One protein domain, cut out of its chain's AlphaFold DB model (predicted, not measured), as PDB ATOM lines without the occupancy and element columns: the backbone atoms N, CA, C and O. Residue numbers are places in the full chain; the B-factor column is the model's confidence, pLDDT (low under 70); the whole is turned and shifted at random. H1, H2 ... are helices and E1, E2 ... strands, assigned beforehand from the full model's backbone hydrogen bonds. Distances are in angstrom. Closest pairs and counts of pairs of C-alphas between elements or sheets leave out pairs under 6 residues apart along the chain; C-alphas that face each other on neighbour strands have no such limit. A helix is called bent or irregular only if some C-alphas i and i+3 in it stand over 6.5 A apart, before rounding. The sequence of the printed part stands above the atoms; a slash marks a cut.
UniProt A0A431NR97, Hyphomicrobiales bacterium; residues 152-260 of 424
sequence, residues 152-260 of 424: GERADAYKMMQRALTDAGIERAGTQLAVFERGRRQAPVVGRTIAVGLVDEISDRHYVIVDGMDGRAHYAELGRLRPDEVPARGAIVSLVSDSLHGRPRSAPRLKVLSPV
ATOM      1  N   GLY A 152      22.286 -25.707  32.803       89.50
ATOM      2  CA  GLY A 152      21.438 -26.766  32.252       89.50
ATOM      3  C   GLY A 152      20.045 -26.802  32.886       89.50
ATOM      4  O   GLY A 152      19.049 -26.782  32.169       89.50
ATOM      5  N   GLU A 153      19.975 -26.770  34.218       86.56
ATOM      6  CA  GLU A 153      18.721 -26.709  34.986       86.56
ATOM      7  C   GLU A 153      17.882 -25.488  34.591       86.56
ATOM      8  O   GLU A 153      16.670 -25.587  34.387       86.56
ATOM      9  N   ARG A 154      18.525 -24.327  34.415       88.19
ATOM     10  CA  ARG A 154      17.855 -23.113  33.947       88.19
ATOM     11  C   ARG A 154      17.321 -23.287  32.525       88.19
ATOM     12  O   ARG A 154      16.171 -22.939  32.284       88.19
ATOM     13  N   ALA A 155      18.105 -23.822  31.593       87.81
ATOM     14  CA  ALA A 155      17.644 -24.054  30.224       87.81
ATOM     15  C   ALA A 155      16.431 -25.006  30.178       87.81
ATOM     16  O   ALA A 155      15.458 -24.735  29.468       87.81
ATOM     17  N   ASP A 156      16.450 -26.068  30.985       86.12
ATOM     18  CA  ASP A 156      15.341 -27.018  31.096       86.12
ATOM     19  C   ASP A 156      14.087 -26.354  31.697       86.12
ATOM     20  O   ASP A 156      12.987 -26.516  31.158       86.12
ATOM     21  N   ALA A 157      14.238 -25.520  32.735       88.31
ATOM     22  CA  ALA A 157      13.139 -24.734  33.299       88.31
ATOM     23  C   ALA A 157      12.510 -23.788  32.260       88.31
ATOM     24  O   ALA A 157      11.287 -23.729  32.142       88.31
ATOM     25  N   TYR A 158      13.319 -23.092  31.455       90.50
ATOM     26  CA  TYR A 158      12.818 -22.208  30.394       90.50
ATOM     27  C   TYR A 158      12.034 -22.980  29.331       90.50
ATOM     28  O   TYR A 158      10.939 -22.559  28.954       90.50
ATOM     29  N   LYS A 159      12.549 -24.131  28.885       88.94
ATOM     30  CA  LYS A 159      11.857 -25.001  27.925       88.94
ATOM     31  C   LYS A 159      10.511 -25.481  28.477       88.94
ATOM     32  O   LYS A 159       9.504 -25.479  27.769       88.94
ATOM     33  N   MET A 160      10.482 -25.854  29.754       88.62
ATOM     34  CA  MET A 160       9.268 -26.278  30.446       88.62
ATOM     35  C   MET A 160       8.246 -25.140  30.567       88.62
ATOM     36  O   MET A 160       7.063 -25.347  30.297       88.62
ATOM     37  N   MET A 161       8.699 -23.930  30.907       92.62
ATOM     38  CA  MET A 161       7.859 -22.730  30.937       92.62
ATOM     39  C   MET A 161       7.260 -22.416  29.573       92.62
ATOM     40  O   MET A 161       6.051 -22.223  29.485       92.62
ATOM     41  N   GLN A 162       8.082 -22.388  28.520       91.31
ATOM     42  CA  GLN A 162       7.626 -22.110  27.158       91.31
ATOM     43  C   GLN A 162       6.521 -23.076  26.746       91.31
ATOM     44  O   GLN A 162       5.452 -22.635  26.340       91.31
ATOM     45  N   ARG A 163       6.730 -24.381  26.951       89.75
ATOM     46  CA  ARG A 163       5.712 -25.390  26.655       89.75
ATOM     47  C   ARG A 163       4.428 -25.173  27.457       89.75
ATOM     48  O   ARG A 163       3.357 -25.112  26.871       89.75
ATOM     49  N   ALA A 164       4.528 -25.018  28.778       91.75
ATOM     50  CA  ALA A 164       3.352 -24.846  29.633       91.75
ATOM     51  C   ALA A 164       2.549 -23.578  29.291       91.75
ATOM     52  O   ALA A 164       1.324 -23.567  29.422       91.75
ATOM     53  N   LEU A 165       3.232 -22.514  28.863       91.69
ATOM     54  CA  LEU A 165       2.616 -21.274  28.397       91.69
ATOM     55  C   LEU A 165       1.935 -21.462  27.036       91.69
ATOM     56  O   LEU A 165       0.779 -21.068  26.895       91.69
ATOM     57  N   THR A 166       2.587 -22.129  26.078       91.25
ATOM     58  CA  THR A 166       1.987 -22.495  24.785       91.25
ATOM     59  C   THR A 166       0.743 -23.368  24.970       91.25
ATOM     60  O   THR A 166      -0.312 -23.036  24.437       91.25
ATOM     61  N   ASP A 167       0.813 -24.400  25.815       89.94
ATOM     62  CA  ASP A 167      -0.314 -25.286  26.157       89.94
ATOM     63  C   ASP A 167      -1.448 -24.545  26.903       89.94
ATOM     64  O   ASP A 167      -2.565 -25.050  27.058       89.94
ATOM     65  N   ALA A 168      -1.173 -23.351  27.433       87.62
ATOM     66  CA  ALA A 168      -2.156 -22.466  28.053       87.62
ATOM     67  C   ALA A 168      -2.658 -21.354  27.119       87.62
ATOM     68  O   ALA A 168      -3.506 -20.570  27.544       87.62
ATOM     69  N   GLY A 169      -2.144 -21.259  25.887       88.69
ATOM     70  CA  GLY A 169      -2.443 -20.159  24.969       88.69
ATOM     71  C   GLY A 169      -1.946 -18.800  25.474       88.69
ATOM     72  O   GLY A 169      -2.563 -17.774  25.200       88.69
ATOM     73  N   ILE A 170      -0.872 -18.779  26.269       86.81
ATOM     74  CA  ILE A 170      -0.310 -17.559  26.856       86.81
ATOM     75  C   ILE A 170       0.998 -17.220  26.148       86.81
ATOM     76  O   ILE A 170       1.981 -17.945  26.256       86.81
ATOM     77  N   GLU A 171       1.044 -16.064  25.495       85.81
ATOM     78  CA  GLU A 171       2.268 -15.569  24.867       85.81
ATOM     79  C   GLU A 171       3.124 -14.764  25.851       85.81
ATOM     80  O   GLU A 171       2.655 -13.817  26.489       85.81
ATOM     81  N   ARG A 172       4.404 -15.127  25.972       85.06
ATOM     82  CA  ARG A 172       5.410 -14.377  26.739       85.06
ATOM     83  C   ARG A 172       6.721 -14.329  25.974       85.06
ATOM     84  O   ARG A 172       7.188 -15.348  25.470       85.06
ATOM     85  N   ALA A 173       7.339 -13.153  25.946       85.62
ATOM     86  CA  ALA A 173       8.698 -13.004  25.447       85.62
ATOM     87  C   ALA A 173       9.696 -13.698  26.391       85.62
ATOM     88  O   ALA A 173       9.463 -13.795  27.596       85.62
ATOM     89  N   GLY A 174      10.854 -14.119  25.871       81.12
ATOM     90  CA  GLY A 174      11.898 -14.763  26.683       81.12
ATOM     91  C   GLY A 174      12.376 -13.908  27.867       81.12
ATOM     92  O   GLY A 174      12.641 -14.437  28.941       81.12
ATOM     93  N   THR A 175      12.392 -12.579  27.716       84.12
ATOM     94  CA  THR A 175      12.727 -11.611  28.782       84.12
ATOM     95  C   THR A 175      11.686 -11.542  29.906       84.12
ATOM     96  O   THR A 175      11.963 -10.997  30.974       84.12
ATOM     97  N   GLN A 176      10.492 -12.094  29.679       89.12
ATOM     98  CA  GLN A 176       9.403 -12.189  30.649       89.12
ATOM     99  C   GLN A 176       9.360 -13.556  31.343       89.12
ATOM    100  O   GLN A 176       8.474 -13.784  32.164       89.12
ATOM    101  N   LEU A 177      10.292 -14.463  31.040       90.88
ATOM    102  CA  LEU A 177      10.458 -15.719  31.762       90.88
ATOM    103  C   LEU A 177      11.471 -15.518  32.890       90.88
ATOM    104  O   LEU A 177      12.574 -15.015  32.680       90.88
ATOM    105  N   ALA A 178      11.099 -15.908  34.100       90.62
ATOM    106  CA  ALA A 178      11.946 -15.816  35.274       90.62
ATOM    107  C   ALA A 178      11.998 -17.160  36.004       90.62
ATOM    108  O   ALA A 178      10.972 -17.768  36.297       90.62
ATOM    109  N   VAL A 179      13.205 -17.603  36.351       89.38
ATOM    110  CA  VAL A 179      13.383 -18.665  37.344       89.38
ATOM    111  C   VAL A 179      13.405 -17.996  38.712       89.38
ATOM    112  O   VAL A 179      14.128 -17.027  38.935       89.38
ATOM    113  N   PHE A 180      12.569 -18.484  39.616       83.94
ATOM    114  CA  PHE A 180      12.445 -17.988  40.970       83.94
ATOM    115  C   PHE A 180      13.690 -18.393  41.762       83.94
ATOM    116  O   PHE A 180      13.844 -19.540  42.186       83.94
ATOM    117  N   GLU A 181      14.600 -17.441  41.948       73.00
ATOM    118  CA  GLU A 181      15.850 -17.674  42.662       73.00
ATOM    119  C   GLU A 181      15.642 -17.774  44.179       73.00
ATOM    120  O   GLU A 181      14.823 -17.078  44.792       73.00
ATOM    121  N   ARG A 182      16.431 -18.652  44.809       65.19
ATOM    122  CA  ARG A 182      16.471 -18.836  46.261       65.19
ATOM    123  C   ARG A 182      17.218 -17.644  46.875       65.19
ATOM    124  O   ARG A 182      18.441 -17.646  46.941       65.19
ATOM    125  N   GLY A 183      16.497 -16.606  47.301       60.28
ATOM    126  CA  GLY A 183      17.109 -15.398  47.865       60.28
ATOM    127  C   GLY A 183      16.127 -14.445  48.546       60.28
ATOM    128  O   GLY A 183      14.909 -14.643  48.513       60.28
ATOM    129  N   ARG A 184      16.663 -13.395  49.183       55.41
ATOM    130  CA  ARG A 184      15.872 -12.325  49.815       55.41
ATOM    131  C   ARG A 184      15.090 -11.562  48.741       55.41
ATOM    132  O   ARG A 184      15.650 -10.713  48.056       55.41
ATOM    133  N   ARG A 185      13.790 -11.839  48.620       64.94
ATOM    134  CA  ARG A 185      12.840 -10.952  47.939       64.94
ATOM    135  C   ARG A 185      12.081 -10.171  48.998       64.94
ATOM    136  O   ARG A 185      11.706 -10.725  50.025       64.94
ATOM    137  N   GLN A 186      11.856  -8.890  48.732       62.34
ATOM    138  CA  GLN A 186      11.063  -8.033  49.616       62.34
ATOM    139  C   GLN A 186       9.556  -8.245  49.408       62.34
ATOM    140  O   GLN A 186       8.788  -8.114  50.355       62.34
ATOM    141  N   ALA A 187       9.141  -8.628  48.193       75.69
ATOM    142  CA  ALA A 187       7.740  -8.818  47.830       75.69
ATOM    143  C   ALA A 187       7.460 -10.236  47.291       75.69
ATOM    144  O   ALA A 187       8.280 -10.785  46.539       75.69
ATOM    145  N   PRO A 188       6.303 -10.826  47.649       88.06
ATOM    146  CA  PRO A 188       5.864 -12.100  47.102       88.06
ATOM    147  C   PRO A 188       5.500 -11.973  45.620       88.06
ATOM    148  O   PRO A 188       5.008 -10.937  45.177       88.06
ATOM    149  N   VAL A 189       5.683 -13.051  44.860       90.56
ATOM    150  CA  VAL A 189       5.153 -13.144  43.495       90.56
ATOM    151  C   VAL A 189       3.730 -13.677  43.590       90.56
ATOM    152  O   VAL A 189       3.518 -14.811  44.013       90.56
ATOM    153  N   VAL A 190       2.750 -12.853  43.233       92.75
ATOM    154  CA  VAL A 190       1.344 -13.263  43.152       92.75
ATOM    155  C   VAL A 190       0.980 -13.479  41.692       92.75
ATOM    156  O   VAL A 190       1.334 -12.669  40.838       92.75
ATOM    157  N   GLY A 191       0.280 -14.566  41.395       94.44
ATOM    158  CA  GLY A 191      -0.072 -14.890  40.022       94.44
ATOM    159  C   GLY A 191      -1.024 -16.065  39.898       94.44
ATOM    160  O   GLY A 191      -1.462 -16.640  40.893       94.44
ATOM    161  N   ARG A 192      -1.324 -16.439  38.657       95.62
ATOM    162  CA  ARG A 192      -2.135 -17.611  38.323       95.62
ATOM    163  C   ARG A 192      -1.258 -18.827  38.065       95.62
ATOM    164  O   ARG A 192      -0.310 -18.759  37.290       95.62
ATOM    165  N   THR A 193      -1.634 -19.963  38.635       96.44
ATOM    166  CA  THR A 193      -0.990 -21.257  38.383       96.44
ATOM    167  C   THR A 193      -1.255 -21.707  36.945       96.44
ATOM    168  O   THR A 193      -2.408 -21.900  36.558       96.44
ATOM    169  N   ILE A 194      -0.196 -21.896  36.160       95.69
ATOM    170  CA  ILE A 194      -0.259 -22.412  34.785       95.69
ATOM    171  C   ILE A 194      -0.040 -23.920  34.757       95.69
ATOM    172  O   ILE A 194      -0.773 -24.633  34.071       95.69
ATOM    173  N   ALA A 195       0.944 -24.392  35.522       94.06
ATOM    174  CA  ALA A 195       1.281 -25.802  35.642       94.06
ATOM    175  C   ALA A 195       1.929 -26.093  37.000       94.06
ATOM    176  O   ALA A 195       2.616 -25.240  37.566       94.06
ATOM    177  N   VAL A 196       1.736 -27.318  37.480       92.94
ATOM    178  CA  VAL A 196       2.462 -27.916  38.606       92.94
ATOM    179  C   VAL A 196       2.911 -29.294  38.146       92.94
ATOM    180  O   VAL A 196       2.142 -29.993  37.486       92.94
ATOM    181  N   GLY A 197       4.135 -29.682  38.472       88.88
ATOM    182  CA  GLY A 197       4.647 -31.015  38.164       88.88
ATOM    183  C   GLY A 197       5.741 -31.423  39.135       88.88
ATOM    184  O   GLY A 197       5.989 -30.720  40.114       88.88
ATOM    185  N   LEU A 198       6.386 -32.556  38.875       86.00
ATOM    186  CA  LEU A 198       7.516 -33.045  39.664       86.00
ATOM    187  C   LEU A 198       8.835 -32.595  39.025       86.00
ATOM    188  O   LEU A 198       8.987 -32.659  37.809       86.00
ATOM    189  N   VAL A 199       9.776 -32.124  39.845       80.88
ATOM    190  CA  VAL A 199      11.157 -31.825  39.420       80.88
ATOM    191  C   VAL A 199      11.870 -33.128  39.071       80.88
ATOM    192  O   VAL A 199      12.540 -33.230  38.049       80.88
ATOM    193  N   ASP A 200      11.690 -34.132  39.926       72.56
ATOM    194  CA  ASP A 200      12.136 -35.499  39.721       72.56
ATOM    195  C   ASP A 200      11.216 -36.446  40.512       72.56
ATOM    196  O   ASP A 200      10.676 -36.080  41.559       72.56
ATOM    197  N   GLU A 201      11.017 -37.660  40.001       67.69
ATOM    198  CA  GLU A 201      10.104 -38.644  40.604       67.69
ATOM    199  C   GLU A 201      10.667 -39.313  41.864       67.69
ATOM    200  O   GLU A 201       9.946 -39.989  42.589       67.69
ATOM    201  N   ILE A 202      11.963 -39.142  42.137       71.06
ATOM    202  CA  ILE A 202      12.634 -39.794  43.267       71.06
ATOM    203  C   ILE A 202      12.438 -38.981  44.552       71.06
ATOM    204  O   ILE A 202      12.306 -39.543  45.637       71.06
ATOM    205  N   SER A 203      12.449 -37.653  44.452       72.31
ATOM    206  CA  SER A 203      12.431 -36.751  45.604       72.31
ATOM    207  C   SER A 203      11.043 -36.229  45.974       72.31
ATOM    208  O   SER A 203      10.934 -35.497  46.962       72.31
ATOM    209  N   ASP A 204       9.995 -36.560  45.204       79.56
ATOM    210  CA  ASP A 204       8.641 -35.989  45.331       79.56
ATOM    211  C   ASP A 204       8.638 -34.439  45.346       79.56
ATOM    212  O   ASP A 204       7.703 -33.789  45.838       79.56
ATOM    213  N   ARG A 205       9.706 -33.797  44.852       86.50
ATOM    214  CA  ARG A 205       9.797 -32.336  44.804       86.50
ATOM    215  C   ARG A 205       8.957 -31.831  43.655       86.50
ATOM    216  O   ARG A 205       9.046 -32.337  42.542       86.50
ATOM    217  N   HIS A 206       8.165 -30.808  43.931       90.31
ATOM    218  CA  HIS A 206       7.288 -30.225  42.931       90.31
ATOM    219  C   HIS A 206       7.934 -28.990  42.313       90.31
ATOM    220  O   HIS A 206       8.721 -28.316  42.963       90.31
ATOM    221  N   TYR A 207       7.577 -28.646  41.085       92.31
ATOM    222  CA  TYR A 207       7.764 -27.305  40.545       92.31
ATOM    223  C   TYR A 207       6.404 -26.669  40.286       92.31
ATOM    224  O   TYR A 207       5.399 -27.360  40.115       92.31
ATOM    225  N   VAL A 208       6.375 -25.343  40.201       95.25
ATOM    226  CA  VAL A 208       5.199 -24.591  39.764       95.25
ATOM    227  C   VAL A 208       5.590 -23.528  38.748       95.25
ATOM    228  O   VAL A 208       6.640 -22.895  38.869       95.25
ATOM    229  N   ILE A 209       4.724 -23.324  37.758       95.94
ATOM    230  CA  ILE A 209       4.804 -22.223  36.799       95.94
ATOM    231  C   ILE A 209       3.639 -21.275  37.068       95.94
ATOM    232  O   ILE A 209       2.475 -21.682  37.029       95.94
ATOM    233  N   VAL A 210       3.958 -20.013  37.343       95.81
ATOM    234  CA  VAL A 210       3.003 -18.969  37.724       95.81
ATOM    235  C   VAL A 210       3.058 -17.822  36.723       95.81
ATOM    236  O   VAL A 210       4.112 -17.236  36.514       95.81
ATOM    237  N   ASP A 211       1.917 -17.466  36.140       94.44
ATOM    238  CA  ASP A 211       1.747 -16.232  35.372       94.44
ATOM    239  C   ASP A 211       1.514 -15.073  36.349       94.44
ATOM    240  O   ASP A 211       0.448 -14.963  36.962       94.44
ATOM    241  N   GLY A 212       2.559 -14.285  36.578       93.25
ATOM    242  CA  GLY A 212       2.633 -13.266  37.613       93.25
ATOM    243  C   GLY A 212       1.855 -12.001  37.275       93.25
ATOM    244  O   GLY A 212       1.736 -11.581  36.123       93.25
ATOM    245  N   MET A 213       1.371 -11.328  38.319       90.88
ATOM    246  CA  MET A 213       0.796  -9.986  38.195       90.88
ATOM    247  C   MET A 213       1.845  -8.916  37.860       90.88
ATOM    248  O   MET A 213       1.482  -7.772  37.656       90.88
ATOM    249  N   ASP A 214       3.132  -9.261  37.823       87.50
ATOM    250  CA  ASP A 214       4.229  -8.394  37.379       87.50
ATOM    251  C   ASP A 214       4.481  -8.484  35.861       87.50
ATOM    252  O   ASP A 214       5.455  -7.929  35.354       87.50
ATOM    253  N   GLY A 215       3.621  -9.203  35.127       87.88
ATOM    254  CA  GLY A 215       3.741  -9.403  33.682       87.88
ATOM    255  C   GLY A 215       4.797 -10.439  33.283       87.88
ATOM    256  O   GLY A 215       5.099 -10.572  32.096       87.88
ATOM    257  N   ARG A 216       5.366 -11.174  34.247       91.50
ATOM    258  CA  ARG A 216       6.349 -12.237  34.008       91.50
ATOM    259  C   ARG A 216       5.767 -13.605  34.342       91.50
ATOM    260  O   ARG A 216       4.959 -13.742  35.254       91.50
ATOM    261  N   ALA A 217       6.212 -14.634  33.633       94.00
ATOM    262  CA  ALA A 217       6.007 -16.013  34.053       94.00
ATOM    263  C   ALA A 217       7.161 -16.432  34.970       94.00
ATOM    264  O   ALA A 217       8.322 -16.160  34.669       94.00
ATOM    265  N   HIS A 218       6.852 -17.110  36.069       94.06
ATOM    266  CA  HIS A 218       7.819 -17.534  37.079       94.06
ATOM    267  C   HIS A 218       7.819 -19.052  37.208       94.06
ATOM    268  O   HIS A 218       6.767 -19.638  37.438       94.06
ATOM    269  N   TYR A 219       8.988 -19.679  37.104       94.00
ATOM    270  CA  TYR A 219       9.201 -21.081  37.465       94.00
ATOM    271  C   TYR A 219       9.822 -21.161  38.853       94.00
ATOM    272  O   TYR A 219      10.850 -20.535  39.092       94.00
ATOM    273  N   ALA A 220       9.247 -21.945  39.759       92.12
ATOM    274  CA  ALA A 220       9.819 -22.178  41.077       92.12
ATOM    275  C   ALA A 220       9.868 -23.673  41.384       92.12
ATOM    276  O   ALA A 220       8.838 -24.343  41.352       92.12
ATOM    277  N   GLU A 221      11.047 -24.173  41.752       90.19
ATOM    278  CA  GLU A 221      11.158 -25.469  42.419       90.19
ATOM    279  C   GLU A 221      10.694 -25.330  43.861       90.19
ATOM    280  O   GLU A 221      11.166 -24.472  44.606       90.19
ATOM    281  N   LEU A 222       9.779 -26.193  44.255       88.44
ATOM    282  CA  LEU A 222       9.196 -26.289  45.577       88.44
ATOM    283  C   LEU A 222       9.767 -27.510  46.305       88.44
ATOM    284  O   LEU A 222      10.461 -28.361  45.748       88.44
ATOM    285  N   GLY A 223       9.460 -27.594  47.595       86.44
ATOM    286  CA  GLY A 223       9.622 -28.845  48.324       86.44
ATOM    287  C   GLY A 223       8.570 -29.876  47.908       86.44
ATOM    288  O   GLY A 223       7.849 -29.722  46.920       86.44
ATOM    289  N   ARG A 224       8.444 -30.920  48.724       87.88
ATOM    290  CA  ARG A 224       7.318 -31.846  48.638       87.88
ATOM    291  C   ARG A 224       6.031 -31.126  49.034       87.88
ATOM    292  O   ARG A 224       5.945 -30.612  50.149       87.88
ATOM    293  N   LEU A 225       5.056 -31.101  48.130       86.00
ATOM    294  CA  LEU A 225       3.696 -30.659  48.425       86.00
ATOM    295  C   LEU A 225       2.836 -31.867  48.781       86.00
ATOM    296  O   LEU A 225       2.977 -32.938  48.188       86.00
ATOM    297  N   ARG A 226       1.932 -31.700  49.745       84.75
ATOM    298  CA  ARG A 226       0.866 -32.682  49.976       84.75
ATOM    299  C   ARG A 226      -0.184 -32.569  48.861       84.75
ATOM    300  O   ARG A 226      -0.343 -31.479  48.314       84.75
ATOM    301  N   PRO A 227      -0.944 -33.632  48.541       82.06
ATOM    302  CA  PRO A 227      -1.953 -33.582  47.476       82.06
ATOM    303  C   PRO A 227      -2.984 -32.451  47.628       82.06
ATOM    304  O   PRO A 227      -3.431 -31.891  46.634       82.06
ATOM    305  N   ASP A 228      -3.336 -32.074  48.860       79.00
ATOM    306  CA  ASP A 228      -4.254 -30.969  49.163       79.00
ATOM    307  C   ASP A 228      -3.629 -29.569  49.017       79.00
ATOM    308  O   ASP A 228      -4.352 -28.573  48.989       79.00
ATOM    309  N   GLU A 229      -2.299 -29.486  48.924       84.56
ATOM    310  CA  GLU A 229      -1.535 -28.245  48.747       84.56
ATOM    311  C   GLU A 229      -1.185 -27.965  47.282       84.56
ATOM    312  O   GLU A 229      -0.793 -26.843  46.956       84.56
ATOM    313  N   VAL A 230      -1.322 -28.965  46.404       89.88
ATOM    314  CA  VAL A 230      -1.114 -28.814  44.962       89.88
ATOM    315  C   VAL A 230      -2.218 -27.902  44.410       89.88
ATOM    316  O   VAL A 230      -3.391 -28.284  44.435       89.88
ATOM    317  N   PRO A 231      -1.902 -26.684  43.928       91.56
ATOM    318  CA  PRO A 231      -2.931 -25.804  43.398       91.56
ATOM    319  C   PRO A 231      -3.500 -26.364  42.096       91.56
ATOM    320  O   PRO A 231      -2.774 -26.878  41.242       91.56
ATOM    321  N   ALA A 232      -4.804 -26.178  41.905       90.31
ATOM    322  CA  ALA A 232      -5.424 -26.409  40.613       90.31
ATOM    323  C   ALA A 232      -4.865 -25.435  39.560       90.31
ATOM    324  O   ALA A 232      -4.501 -24.291  39.861       90.31
ATOM    325  N   ARG A 233      -4.852 -25.865  38.295       91.56
ATOM    326  CA  ARG A 233      -4.589 -24.964  37.168       91.56
ATOM    327  C   ARG A 233      -5.603 -23.816  37.199       91.56
ATOM    328  O   ARG A 233      -6.791 -24.045  37.395       91.56
ATOM    329  N   GLY A 234      -5.135 -22.584  37.030       92.00
ATOM    330  CA  GLY A 234      -5.974 -21.387  37.120       92.00
ATOM    331  C   GLY A 234      -6.118 -20.796  38.528       92.00
ATOM    332  O   GLY A 234      -6.532 -19.642  38.640       92.00
ATOM    333  N   ALA A 235      -5.718 -21.514  39.584       93.12
ATOM    334  CA  ALA A 235      -5.752 -20.992  40.946       93.12
ATOM    335  C   ALA A 235      -4.799 -19.800  41.115       93.12
ATOM    336  O   ALA A 235      -3.678 -19.799  40.591       93.12
ATOM    337  N   ILE A 236      -5.226 -18.808  41.894       94.75
ATOM    338  CA  ILE A 236      -4.414 -17.654  42.274       94.75
ATOM    339  C   ILE A 236      -3.539 -18.051  43.459       94.75
ATOM    340  O   ILE A 236      -4.034 -18.490  44.501       94.75
ATOM    341  N   VAL A 237      -2.232 -17.875  43.311       95.19
ATOM    342  CA  VAL A 237      -1.220 -18.292  44.281       95.19
ATOM    343  C   VAL A 237      -0.266 -17.155  44.627       95.19
ATOM    344  O   VAL A 237      -0.096 -16.199  43.874       95.19
ATOM    345  N   SER A 238       0.372 -17.279  45.786       93.56
ATOM    346  CA  SER A 238       1.474 -16.442  46.239       93.56
ATOM    347  C   SER A 238       2.713 -17.302  46.457       93.56
ATOM    348  O   SER A 238       2.672 -18.275  47.211       93.56
ATOM    349  N   LEU A 239       3.806 -16.924  45.805       90.56
ATOM    350  CA  LEU A 239       5.144 -17.456  46.013       90.56
ATOM    351  C   LEU A 239       5.929 -16.505  46.914       90.56
ATOM    352  O   LEU A 239       6.151 -15.340  46.575       90.56
ATOM    353  N   VAL A 240       6.369 -17.016  48.059       85.94
ATOM    354  CA  VAL A 240       7.146 -16.262  49.047       85.94
ATOM    355  C   VAL A 240       8.505 -16.928  49.212       85.94
ATOM    356  O   VAL A 240       8.574 -18.124  49.516       85.94
ATOM    357  N   SER A 241       9.591 -16.164  49.062       73.88
ATOM    358  CA  SER A 241      10.895 -16.629  49.526       73.88
ATOM    359  C   SER A 241      10.976 -16.424  51.035       73.88
ATOM    360  O   SER A 241      10.806 -15.325  51.558       73.88
ATOM    361  N   ASP A 242      11.152 -17.517  51.766       61.56
ATOM    362  CA  ASP A 242      11.164 -17.470  53.219       61.56
ATOM    363  C   ASP A 242      12.592 -17.187  53.693       61.56
ATOM    364  O   ASP A 242      13.414 -18.090  53.829       61.56
ATOM    365  N   SER A 243      12.896 -15.914  53.940       52.72
ATOM    366  CA  SER A 243      13.978 -15.529  54.850       52.72
ATOM    367  C   SER A 243      13.401 -14.747  56.028       52.72
ATOM    368  O   SER A 243      13.785 -13.609  56.292       52.72
ATOM    369  N   LEU A 244      12.431 -15.337  56.723       42.88
ATOM    370  CA  LEU A 244      11.962 -14.838  58.011       42.88
ATOM    371  C   LEU A 244      12.714 -15.611  59.105       42.88
ATOM    372  O   LEU A 244      12.438 -16.779  59.344       42.88
ATOM    373  N   HIS A 245      13.668 -14.936  59.754       43.25
ATOM    374  CA  HIS A 245      14.398 -15.385  60.953       43.25
ATOM    375  C   HIS A 245      15.402 -16.548  60.776       43.25
ATOM    376  O   HIS A 245      15.279 -17.614  61.372       43.25
ATOM    377  N   GLY A 246      16.477 -16.308  60.018       43.25
ATOM    378  CA  GLY A 246      17.797 -16.894  60.321       43.25
ATOM    379  C   GLY A 246      18.063 -18.365  59.968       43.25
ATOM    380  O   GLY A 246      19.205 -18.792  60.102       43.25
ATOM    381  N   ARG A 247      17.090 -19.138  59.467       41.84
ATOM    382  CA  ARG A 247      17.367 -20.444  58.836       41.84
ATOM    383  C   ARG A 247      16.882 -20.458  57.386       41.84
ATOM    384  O   ARG A 247      15.671 -20.397  57.172       41.84
ATOM    385  N   PRO A 248      17.785 -20.530  56.391       46.62
ATOM    386  CA  PRO A 248      17.378 -20.647  54.998       46.62
ATOM    387  C   PRO A 248      16.622 -21.966  54.812       46.62
ATOM    388  O   PRO A 248      17.162 -23.046  55.048       46.62
ATOM    389  N   ARG A 249      15.350 -21.885  54.413       56.75
ATOM    390  CA  ARG A 249      14.631 -23.054  53.898       56.75
ATOM    391  C   ARG A 249      15.134 -23.350  52.487       56.75
ATOM    392  O   ARG A 249      15.437 -22.435  51.727       56.75
ATOM    393  N   SER A 250      15.197 -24.630  52.135       65.25
ATOM    394  CA  SER A 250      15.708 -25.088  50.839       65.25
ATOM    395  C   SER A 250      14.795 -24.752  49.650       65.25
ATOM    396  O   SER A 250      15.262 -24.827  48.516       65.25
ATOM    397  N   ALA A 251      13.534 -24.361  49.887       76.06
ATOM    398  CA  ALA A 251      12.548 -24.072  48.846       76.06
ATOM    399  C   ALA A 251      11.576 -22.925  49.227       76.06
ATOM    400  O   ALA A 251      11.281 -22.744  50.415       76.06
ATOM    401  N   PRO A 252      11.064 -22.157  48.242       82.81
ATOM    402  CA  PRO A 252      10.013 -21.162  48.439       82.81
ATOM    403  C   PRO A 252       8.699 -21.783  48.928       82.81
ATOM    404  O   PRO A 252       8.413 -22.959  48.700       82.81
ATOM    405  N   ARG A 253       7.879 -20.969  49.606       86.12
ATOM    406  CA  ARG A 253       6.531 -21.362  50.036       86.12
ATOM    407  C   ARG A 253       5.503 -20.932  49.003       86.12
ATOM    408  O   ARG A 253       5.448 -19.760  48.633       86.12
ATOM    409  N   LEU A 254       4.659 -21.879  48.617       90.69
ATOM    410  CA  LEU A 254       3.484 -21.654  47.794       90.69
ATOM    411  C   LEU A 254       2.250 -21.561  48.694       90.69
ATOM    412  O   LEU A 254       2.022 -22.430  49.533       90.69
ATOM    413  N   LYS A 255       1.449 -20.510  48.524       91.50
ATOM    414  CA  LYS A 255       0.162 -20.346  49.202       91.50
ATOM    415  C   LYS A 255      -0.938 -20.150  48.170       91.50
ATOM    416  O   LYS A 255      -0.864 -19.212  47.382       91.50
ATOM    417  N   VAL A 256      -1.982 -20.969  48.221       91.50
ATOM    418  CA  VAL A 256      -3.205 -20.739  47.442       91.50
ATOM    419  C   VAL A 256      -3.977 -19.579  48.068       91.50
ATOM    420  O   VAL A 256      -4.320 -19.621  49.250       91.50
ATOM    421  N   LEU A 257      -4.193 -18.516  47.294       91.69
ATOM    422  CA  LEU A 257      -4.979 -17.344  47.690       91.69
ATOM    423  C   LEU A 257      -6.446 -17.497  47.291       91.69
ATOM    424  O   LEU A 257      -7.328 -17.092  48.039       91.69
ATOM    425  N   SER A 258      -6.687 -18.090  46.122       92.00
ATOM    426  CA  SER A 258      -8.010 -18.475  45.637       92.00
ATOM    427  C   SER A 258      -7.865 -19.704  44.739       92.00
ATOM    428  O   SER A 258      -7.014 -19.688  43.848       92.00
ATOM    429  N   PRO A 259      -8.681 -20.758  44.911       89.38
ATOM    430  CA  PRO A 259      -8.689 -21.892  43.989       89.38
ATOM    431  C   PRO A 259      -9.311 -21.537  42.628       89.38
ATOM    432  O   PRO A 259      -9.182 -22.304  41.680       89.38
ATOM    433  N   VAL A 260      -9.967 -20.376  42.534       89.56
ATOM    434  CA  VAL A 260     -10.696 -19.895  41.358       89.56
ATOM    435  C   VAL A 260      -9.987 -18.682  40.744       89.56
ATOM    436  O   VAL A 260      -9.425 -17.852  41.470       89.56
TER     437      VAL A 260
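This is residues 152 to 260 of the 424 residues of a protein of Hyphomicrobiales bacterium (UniProt A0A431NR97). One strongly twisted sheet of six strands is folded back on itself into two leaves, E1 E4 E3 facing E5 E6, with the sharply bent E2 as the hinge; the edge strands E1 and E6 stay apart, leaving the fold only partly closed. The helix H1 packs across the leaf E1 E4 E3, and a long loop, residues 241 to 252, reaches up to 23 A from the mean of the C-alphas. The printed part has 109 residues, with one named helix and six named strands in the order H1 E1 E2 E3 E4 E5 E6. The sheet, in the order E1 E4 E3 E2 E5 E6, is mixed, and the class is mixed, helices and strands. The whole is compact, with a radius of gyration of the C-alphas of 13.1 A and spans of 39 by 34 by 31 A.

H1, residues 152 to 166, begins with C-alpha 152 at (21.438, -26.766, 32.252) and is 21.3 A long. E1 is residues 177 to 179. E2, residues 189 to 200, is 23.7 A long from first to last C-alpha and bends by 100 degrees at residue 192, whose C-alpha is at (-2.135, -17.611, 38.323). E3, residues 205 to 212, and E4, residues 217 to 224, are each 21.6 A long. E5, residues 236 to 240, is 13.5 A long. E6, residues 253 to 258, is 15.5 A long and ends with C-alpha 258 at (-8.010, -18.475, 45.637).

H1 is on the sheet at a height of 8.4 A, over E4 and E3 and only just not over E1, on which 2 of its C-alphas fall. On the local plane it stands at 64 degrees to E4, across the strands; its closest C-alphas to E4 are those of Ala 157 and Tyr 219, 6.8 A apart. Every O i to N i+4 pair of H1 is within hydrogen-bond range. E1 and E4 are parallel, with N 178 and O 217 2.8 A apart. E2, E3 and E4 form a meander, each strand the antiparallel neighbour of the one before; N 194 and O 209 are 2.8 A apart, N 210 and O 218 2.8 A. E2 and E5 are antiparallel, with N 191 and O 237 3.0 A apart; E2 E3 E4 E5 is a Greek key, four strands in a row of which three, E2 E3 E4, are a meander and the first, E2, is the antiparallel neighbour of the fourth, E5. E5 and E6 are a hairpin, with N 238 and O 255 2.8 A apart. The closest C-alphas of E4 and E6 are those of Leu 222 and Arg 253, 7.2 A apart.

The C-alphas farthest apart are those of Gly 169 and Gly 246, 40.9 A. The printed part has no cut. The links E4 to E5 and E5 to E6 are long, with 11 and 12 residues. The mean pLDDT of the printed part is 83.9; residues 182 to 186, 201 and 242 to 250 are under 70.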